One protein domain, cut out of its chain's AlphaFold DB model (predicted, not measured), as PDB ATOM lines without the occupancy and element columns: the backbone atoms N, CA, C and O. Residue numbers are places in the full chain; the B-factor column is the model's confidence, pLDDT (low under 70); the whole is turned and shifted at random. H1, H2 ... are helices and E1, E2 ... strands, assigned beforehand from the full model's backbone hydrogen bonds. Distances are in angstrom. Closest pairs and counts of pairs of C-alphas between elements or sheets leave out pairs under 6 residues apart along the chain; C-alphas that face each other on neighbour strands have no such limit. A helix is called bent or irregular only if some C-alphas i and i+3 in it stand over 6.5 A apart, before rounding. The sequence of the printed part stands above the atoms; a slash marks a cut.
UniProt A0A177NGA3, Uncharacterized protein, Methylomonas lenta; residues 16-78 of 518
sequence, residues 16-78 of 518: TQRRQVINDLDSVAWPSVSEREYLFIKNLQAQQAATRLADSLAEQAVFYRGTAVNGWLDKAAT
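What this domain is: This is residues 16 to 78 of the 518 residues of an uncharacterized protein of Methylomonas lenta (UniProt A0A177NGA3). One long helix, H2, runs along much of the model, with the shorter H1 packed on its first residues, the strand E1 near its other end, and the small helix H3 beyond that end, apart from the rest of the named elements. The 63 printed residues hold three named helices and one named strand, in the order H1, E1, H2, H3, and the class is mostly helix. The whole is loose, with a radius of gyration of the C-alphas of 13.5 A, and elongated, spanning 42 by 25 by 16 A.

Where its parts are: Find C-alpha 16 at (174.826, 204.401, 246.828); from there H1, residues 16 to 27, runs 17.3 A. Next look at E1, residues 38 to 41, 10.0 A long. Then H2, residues 50 to 67, runs 26.3 A from C-alpha 50 at (173.718, 211.419, 239.599); it is irregular, with C-alphas 51 and 54 7.2 A apart. H3, residues 74 to 77, ends at C-alpha 77 at (200.279, 214.595, 221.718); it is neither bent nor irregular, but only just: C-alphas 74 and 77 are 6.0 A apart.

How they stand to each other: Look at Leu 25 and Ala 54, whose C-alphas, 5.1 A apart, are the closest of H1 and H2. These helices touch, H2 with residues 50 to 54 alone, at a steep tilt of 40 degrees, the same way. The closest C-alphas of E1 and H2, those of Ile 41 and Tyr 64, are 7.3 A apart. E1 pairs with no named strand. H1 and E1 are apart, and H3 is apart from H1, E1 and H2. In H1 every O i to N i+4 pair is within hydrogen-bond range, in H2 12 of 14; H3 is too short for such a pair, and its one O i to N i+3 pair is within range.

The domain as a whole: The two C-alphas farthest apart, those of Thr 16 and Asp 74, are 42.5 A apart. The printed part has no cut, and its three links are short. The mean pLDDT of the printed part is 87.9; look for low confidence, under 70, at residues 32 and 35.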
ATOM      1  N   THR A  16     176.052 204.834 247.527       84.44
ATOM      2  CA  THR A  16     174.826 204.401 246.828       84.44
ATOM      3  C   THR A  16     174.681 205.040 245.444       84.44
ATOM      4  O   THR A  16     174.329 204.354 244.490       84.44
ATOM      5  N   GLN A  17     175.012 206.328 245.315       86.31
ATOM      6  CA  GLN A  17     175.006 207.051 244.038       86.31
ATOM      7  C   GLN A  17     176.137 206.565 243.125       86.31
ATOM      8  O   GLN A  17     175.954 206.493 241.918       86.31
ATOM      9  N   ARG A  18     177.290 206.188 243.693       85.81
ATOM     10  CA  ARG A  18     178.424 205.640 242.936       85.81
ATOM     11  C   ARG A  18     178.055 204.350 242.201       85.81
ATOM     12  O   ARG A  18     178.372 204.232 241.026       85.81
ATOM     13  N   ARG A  19     177.391 203.400 242.874       85.44
ATOM     14  CA  ARG A  19     176.961 202.135 242.241       85.44
ATOM     15  C   ARG A  19     175.956 202.372 241.123       85.44
ATOM     16  O   ARG A  19     176.086 201.764 240.071       85.44
ATOM     17  N   GLN A  20     175.003 203.279 241.342       86.31
ATOM     18  CA  GLN A  20     174.075 203.696 240.296       86.31
ATOM     19  C   GLN A  20     174.838 204.248 239.082       86.31
ATOM     20  O   GLN A  20     174.685 203.716 237.995       86.31
ATOM     21  N   VAL A  21     175.738 205.216 239.280       86.81
ATOM     22  CA  VAL A  21     176.522 205.814 238.185       86.81
ATOM     23  C   VAL A  21     177.376 204.783 237.436       86.81
ATOM     24  O   VAL A  21     177.551 204.932 236.236       86.81
ATOM     25  N   ILE A  22     177.889 203.736 238.094       87.12
ATOM     26  CA  ILE A  22     178.605 202.643 237.408       87.12
ATOM     27  C   ILE A  22     177.652 201.867 236.486       87.12
ATOM     28  O   ILE A  22     177.926 201.769 235.296       87.12
ATOM     29  N   ASN A  23     176.503 201.413 236.995       86.19
ATOM     30  CA  ASN A  23     175.497 200.720 236.180       86.19
ATOM     31  C   ASN A  23     174.977 201.600 235.020       86.19
ATOM     32  O   ASN A  23     174.772 201.121 233.905       86.19
ATOM     33  N   ASP A  24     174.766 202.894 235.280       87.62
ATOM     34  CA  ASP A  24     174.338 203.867 234.274       87.62
ATOM     35  C   ASP A  24     175.424 204.015 233.176       87.62
ATOM     36  O   ASP A  24     175.111 204.004 231.989       87.62
ATOM     37  N   LEU A  25     176.716 204.069 233.539       87.19
ATOM     38  CA  LEU A  25     177.845 204.124 232.591       87.19
ATOM     39  C   LEU A  25     178.030 202.839 231.762       87.19
ATOM     40  O   LEU A  25     178.466 202.932 230.616       87.19
ATOM     41  N   ASP A  26     177.691 201.667 232.301       84.12
ATOM     42  CA  ASP A  26     177.724 200.395 231.561       84.12
ATOM     43  C   ASP A  26     176.561 200.269 230.549       84.12
ATOM     44  O   ASP A  26     176.614 199.441 229.638       84.12
ATOM     45  N   SER A  27     175.507 201.085 230.695       84.19
ATOM     46  CA  SER A  27     174.282 201.037 229.875       84.19
ATOM     47  C   SER A  27     174.088 202.224 228.925       84.19
ATOM     48  O   SER A  27     173.284 202.129 227.994       84.19
ATOM     49  N   VAL A  28     174.803 203.336 229.126       87.62
ATOM     50  CA  VAL A  28     174.648 204.555 228.320       87.62
ATOM     51  C   VAL A  28     175.156 204.379 226.883       87.62
ATOM     52  O   VAL A  28     176.126 203.668 226.610       87.62
ATOM     53  N   ALA A  29     174.512 205.073 225.944       84.44
ATOM     54  CA  ALA A  29     174.900 205.108 224.538       84.44
ATOM     55  C   ALA A  29     176.181 205.945 224.319       84.44
ATOM     56  O   ALA A  29     176.135 207.106 223.913       84.44
ATOM     57  N   TRP A  30     177.336 205.335 224.589       86.62
ATOM     58  CA  TRP A  30     178.654 205.845 224.199       86.62
ATOM     59  C   TRP A  30     178.754 206.079 222.676       86.62
ATOM     60  O   TRP A  30     178.042 205.421 221.911       86.62
ATOM     61  N   PRO A  31     179.639 206.984 222.199       82.31
ATOM     62  CA  PRO A  31     179.786 207.267 220.774       82.31
ATOM     63  C   PRO A  31     180.049 206.003 219.948       82.31
ATOM     64  O   PRO A  31     180.893 205.170 220.290       82.31
ATOM     65  N   SER A  32     179.349 205.901 218.819       68.94
ATOM     66  CA  SER A  32     179.446 204.802 217.862       68.94
ATOM     67  C   SER A  32     180.744 204.859 217.050       68.94
ATOM     68  O   SER A  32     180.750 205.193 215.867       68.94
ATOM     69  N   VAL A  33     181.857 204.491 217.689       70.44
ATOM     70  CA  VAL A  33     183.044 204.010 216.968       70.44
ATOM     71  C   VAL A  33     182.706 202.711 216.232       70.44
ATOM     72  O   VAL A  33     181.885 201.919 216.712       70.44
ATOM     73  N   SER A  34     183.323 202.486 215.070       70.06
ATOM     74  CA  SER A  34     183.215 201.190 214.381       70.06
ATOM     75  C   SER A  34     183.921 200.079 215.173       70.06
ATOM     76  O   SER A  34     184.822 200.358 215.956       70.06
ATOM     77  N   GLU A  35     183.590 198.802 214.943       69.56
ATOM     78  CA  GLU A  35     184.203 197.679 215.690       69.56
ATOM     79  C   GLU A  35     185.725 197.509 215.489       69.56
ATOM     80  O   GLU A  35     186.351 196.694 216.166       69.56
ATOM     81  N   ARG A  36     186.322 198.249 214.547       77.00
ATOM     82  CA  ARG A  36     187.772 198.309 214.322       77.00
ATOM     83  C   ARG A  36     188.420 199.536 214.969       77.00
ATOM     84  O   ARG A  36     189.622 199.524 215.203       77.00
ATOM     85  N   GLU A  37     187.646 200.579 215.238       86.69
ATOM     86  CA  GLU A  37     188.133 201.915 215.562       86.69
ATOM     87  C   GLU A  37     188.412 202.089 217.061       86.69
ATOM     88  O   GLU A  37     187.599 201.744 217.918       86.69
ATOM     89  N   TYR A  38     189.552 202.704 217.377       91.00
ATOM     90  CA  TYR A  38     189.982 202.986 218.743       91.00
ATOM     91  C   TYR A  38     189.921 204.488 219.001       91.00
ATOM     92  O   TYR A  38     190.650 205.250 218.368       91.00
ATOM     93  N   LEU A  39     189.093 204.910 219.961       92.44
ATOM     94  CA  LEU A  39     189.005 206.294 220.428       92.44
ATOM     95  C   LEU A  39     189.573 206.410 221.847       92.44
ATOM     96  O   LEU A  39     189.007 205.881 222.802       92.44
ATOM     97  N   PHE A  40     190.656 207.166 221.989       93.81
ATOM     98  CA  PHE A  40     191.232 207.545 223.273       93.81
ATOM     99  C   PHE A  40     190.731 208.934 223.661       93.81
ATOM    100  O   PHE A  40     190.926 209.894 222.915       93.81
ATOM    101  N   ILE A  41     190.132 209.062 224.847       93.38
ATOM    102  CA  ILE A  41     189.747 210.350 225.437       93.38
ATOM    103  C   ILE A  41     190.556 210.557 226.715       93.38
ATOM    104  O   ILE A  41     190.567 209.713 227.607       93.38
ATOM    105  N   LYS A  42     191.235 211.701 226.802       92.12
ATOM    106  CA  LYS A  42     192.212 212.029 227.852       92.12
ATOM    107  C   LYS A  42     191.592 212.216 229.234       92.12
ATOM    108  O   LYS A  42     192.249 211.991 230.247       92.12
ATOM    109  N   ASN A  43     190.358 212.716 229.268       91.25
ATOM    110  CA  ASN A  43     189.628 213.088 230.474       91.25
ATOM    111  C   ASN A  43     188.150 213.323 230.115       91.25
ATOM    112  O   ASN A  43     187.869 213.988 229.120       91.25
ATOM    113  N   LEU A  44     187.223 212.832 230.937       91.12
ATOM    114  CA  LEU A  44     185.792 213.148 230.864       91.12
ATOM    115  C   LEU A  44     185.348 213.678 232.232       91.12
ATOM    116  O   LEU A  44     185.736 213.134 233.267       91.12
ATOM    117  N   GLN A  45     184.579 214.767 232.250       91.44
ATOM    118  CA  GLN A  45     184.197 215.489 233.464       91.44
ATOM    119  C   GLN A  45     182.789 216.075 233.342       91.44
ATOM    120  O   GLN A  45     182.561 217.004 232.571       91.44
ATOM    121  N   ALA A  46     181.877 215.586 234.183       90.00
ATOM    122  CA  ALA A  46     180.524 216.106 234.333       90.00
ATOM    123  C   ALA A  46     180.262 216.503 235.794       90.00
ATOM    124  O   ALA A  46     180.650 215.793 236.725       90.00
ATOM    125  N   GLN A  47     179.563 217.621 235.999       89.19
ATOM    126  CA  GLN A  47     179.097 218.080 237.310       89.19
ATOM    127  C   GLN A  47     177.569 218.229 237.275       89.19
ATOM    128  O   GLN A  47     177.031 219.330 237.182       89.19
ATOM    129  N   GLN A  48     176.878 217.090 237.308       86.44
ATOM    130  CA  GLN A  48     175.418 216.977 237.219       86.44
ATOM    131  C   GLN A  48     174.837 216.195 238.407       86.44
ATOM    132  O   GLN A  48     175.566 215.623 239.223       86.44
ATOM    133  N   ALA A  49     173.505 216.146 238.500       85.06
ATOM    134  CA  ALA A  49     172.822 215.168 239.346       85.06
ATOM    135  C   ALA A  49     173.180 213.733 238.906       85.06
ATOM    136  O   ALA A  49     173.402 213.494 237.721       85.06
ATOM    137  N   ALA A  50     173.209 212.777 239.845       80.50
ATOM    138  CA  ALA A  50     173.718 211.419 239.599       80.50
ATOM    139  C   ALA A  50     173.086 210.740 238.367       80.50
ATOM    140  O   ALA A  50     173.812 210.244 237.514       80.50
ATOM    141  N   THR A  51     171.762 210.853 238.221       84.19
ATOM    142  CA  THR A  51     170.948 210.327 237.108       84.19
ATOM    143  C   THR A  51     171.192 210.985 235.743       84.19
ATOM    144  O   THR A  51     170.480 210.677 234.799       84.19
ATOM    145  N   ARG A  52     172.118 211.945 235.638       86.88
ATOM    146  CA  ARG A  52     172.543 212.594 234.383       86.88
ATOM    147  C   ARG A  52     174.062 212.615 234.208       86.88
ATOM    148  O   ARG A  52     174.559 213.245 233.278       86.88
ATOM    149  N   LEU A  53     174.821 211.970 235.100       89.06
ATOM    150  CA  LEU A  53     176.276 211.904 234.957       89.06
ATOM    151  C   LEU A  53     176.669 211.027 233.767       89.06
ATOM    152  O   LEU A  53     177.508 211.458 232.987       89.06
ATOM    153  N   ALA A  54     176.050 209.854 233.593       88.44
ATOM    154  CA  ALA A  54     176.338 208.975 232.458       88.44
ATOM    155  C   ALA A  54     176.017 209.658 231.115       88.44
ATOM    156  O   ALA A  54     176.915 209.793 230.287       88.44
ATOM    157  N   ASP A  55     174.799 210.191 230.953       89.38
ATOM    158  CA  ASP A  55     174.383 210.941 229.755       89.38
ATOM    159  C   ASP A  55     175.352 212.087 229.433       89.38
ATOM    160  O   ASP A  55     175.872 212.175 228.326       89.38
ATOM    161  N   SER A  56     175.669 212.933 230.421       91.12
ATOM    162  CA  SER A  56     176.547 214.095 230.229       91.12
ATOM    163  C   SER A  56     177.996 213.711 229.890       91.12
ATOM    164  O   SER A  56     178.684 214.479 229.218       91.12
ATOM    165  N   LEU A  57     178.471 212.540 230.333       92.06
ATOM    166  CA  LEU A  57     179.783 211.997 229.964       92.06
ATOM    167  C   LEU A  57     179.758 211.375 228.555       92.06
ATOM    168  O   LEU A  57     180.737 211.512 227.821       92.06
ATOM    169  N   ALA A  58     178.645 210.759 228.148       90.06
ATOM    170  CA  ALA A  58     178.445 210.236 226.797       90.06
ATOM    171  C   ALA A  58     178.290 211.363 225.755       90.06
ATOM    172  O   ALA A  58     178.958 211.328 224.724       90.06
ATOM    173  N   GLU A  59     177.517 212.415 226.051       91.38
ATOM    174  CA  GLU A  59     177.437 213.651 225.252       91.38
ATOM    175  C   GLU A  59     178.827 214.280 225.057       91.38
ATOM    176  O   GLU A  59     179.216 214.627 223.938       91.38
ATOM    177  N   GLN A  60     179.619 214.371 226.131       93.38
ATOM    178  CA  GLN A  60     180.994 214.869 226.064       93.38
ATOM    179  C   GLN A  60     181.906 213.949 225.234       93.38
ATOM    180  O   GLN A  60     182.758 214.440 224.494       93.38
ATOM    181  N   ALA A  61     181.722 212.627 225.304       92.12
ATOM    182  CA  ALA A  61     182.460 211.673 224.481       92.12
ATOM    183  C   ALA A  61     182.078 211.754 222.989       92.12
ATOM    184  O   ALA A  61     182.958 211.659 222.133       92.12
ATOM    185  N   VAL A  62     180.805 212.004 222.661       91.12
ATOM    186  CA  VAL A  62     180.329 212.269 221.290       91.12
ATOM    187  C   VAL A  62     180.930 213.569 220.752       91.12
ATOM    188  O   VAL A  62     181.478 213.574 219.647       91.12
ATOM    189  N   PHE A  63     180.926 214.649 221.543       91.75
ATOM    190  CA  PHE A  63     181.620 215.893 221.194       91.75
ATOM    191  C   PHE A  63     183.111 215.642 220.928       91.75
ATOM    192  O   PHE A  63     183.629 216.022 219.875       91.75
ATOM    193  N   TYR A  64     183.790 214.932 221.834       93.56
ATOM    194  CA  TYR A  64     185.204 214.608 221.673       93.56
ATOM    195  C   TYR A  64     185.483 213.720 220.458       93.56
ATOM    196  O   TYR A  64     186.496 213.943 219.799       93.56
ATOM    197  N   ARG A  65     184.588 212.790 220.094       90.94
ATOM    198  CA  ARG A  65     184.690 212.011 218.849       90.94
ATOM    199  C   ARG A  65     184.546 212.885 217.600       90.94
ATOM    200  O   ARG A  65     185.203 212.603 216.599       90.94
ATOM    201  N   GLY A  66     183.739 213.946 217.652       88.94
ATOM    202  CA  GLY A  66     183.639 214.949 216.586       88.94
ATOM    203  C   GLY A  66     184.904 215.803 216.425       88.94
ATOM    204  O   GLY A  66     185.253 216.174 215.309       88.94
ATOM    205  N   THR A  67     185.625 216.073 217.519       92.38
ATOM    206  CA  THR A  67     186.888 216.842 217.508       92.38
ATOM    207  C   THR A  67     188.160 215.983 217.460       92.38
ATOM    208  O   THR A  67     189.261 216.532 217.472       92.38
ATOM    209  N   ALA A  68     188.035 214.653 217.474       93.12
ATOM    210  CA  ALA A  68     189.166 213.743 217.639       93.12
ATOM    211  C   ALA A  68     190.162 213.853 216.480       93.12
ATOM    212  O   ALA A  68     189.784 213.952 215.312       93.12
ATOM    213  N   VAL A  69     191.453 213.787 216.801       94.94
ATOM    214  CA  VAL A  69     192.524 213.846 215.801       94.94
ATOM    215  C   VAL A  69     193.117 212.468 215.556       94.94
ATOM    216  O   VAL A  69     193.202 211.645 216.461       94.94
ATOM    217  N   ASN A  70     193.564 212.215 214.335       94.25
ATOM    218  CA  ASN A  70     194.221 210.959 214.011       94.25
ATOM    219  C   ASN A  70     195.618 210.872 214.671       94.25
ATOM    220  O   ASN A  70     196.376 211.849 214.658       94.25
ATOM    221  N   GLY A  71     195.968 209.708 215.231       93.62
ATOM    222  CA  GLY A  71     197.207 209.492 215.996       93.62
ATOM    223  C   GLY A  71     198.528 209.616 215.219       93.62
ATOM    224  O   GLY A  71     199.593 209.761 215.841       93.62
ATOM    225  N   TRP A  72     198.496 209.635 213.879       93.94
ATOM    226  CA  TRP A  72     199.680 209.954 213.078       93.94
ATOM    227  C   TRP A  72     200.112 211.414 213.235       93.94
ATOM    228  O   TRP A  72     201.310 211.689 213.188       93.94
ATOM    229  N   LEU A  73     199.177 212.339 213.471       93.44
ATOM    230  CA  LEU A  73     199.463 213.772 213.577       93.44
ATOM    231  C   LEU A  73     200.232 214.102 214.865       93.44
ATOM    232  O   LEU A  73     199.957 213.551 215.931       93.44
ATOM    233  N   ASP A  74     201.154 215.064 214.814       88.81
ATOM    234  CA  ASP A  74     201.923 215.454 216.006       88.81
ATOM    235  C   ASP A  74     201.084 216.201 217.047       88.81
ATOM    236  O   ASP A  74     201.289 216.022 218.248       88.81
ATOM    237  N   LYS A  75     200.040 216.927 216.617       91.44
ATOM    238  CA  LYS A  75     199.086 217.556 217.544       91.44
ATOM    239  C   LYS A  75     198.321 216.556 218.425       91.44
ATOM    240  O   LYS A  75     197.862 216.933 219.497       91.44
ATOM    241  N   ALA A  76     198.251 215.272 218.057       92.69
ATOM    242  CA  ALA A  76     197.652 214.237 218.907       92.69
ATOM    243  C   ALA A  76     198.318 214.139 220.298       92.69
ATOM    244  O   ALA A  76     197.671 213.754 221.272       92.69
ATOM    245  N   ALA A  77     199.587 214.546 220.429       90.69
ATOM    246  CA  ALA A  77     200.279 214.595 221.718       90.69
ATOM    247  C   ALA A  77     199.692 215.631 222.706       90.69
ATOM    248  O   ALA A  77     199.846 215.467 223.918       90.69
ATOM    249  N   THR A  78     199.002 216.676 222.235       91.81
ATOM    250  CA  THR A  78     198.403 217.719 223.093       91.81
ATOM    251  C   THR A  78     196.881 217.625 223.195       91.81
ATOM    252  O   THR A  78     196.347 217.878 224.280       91.81
TER     253      THR A  78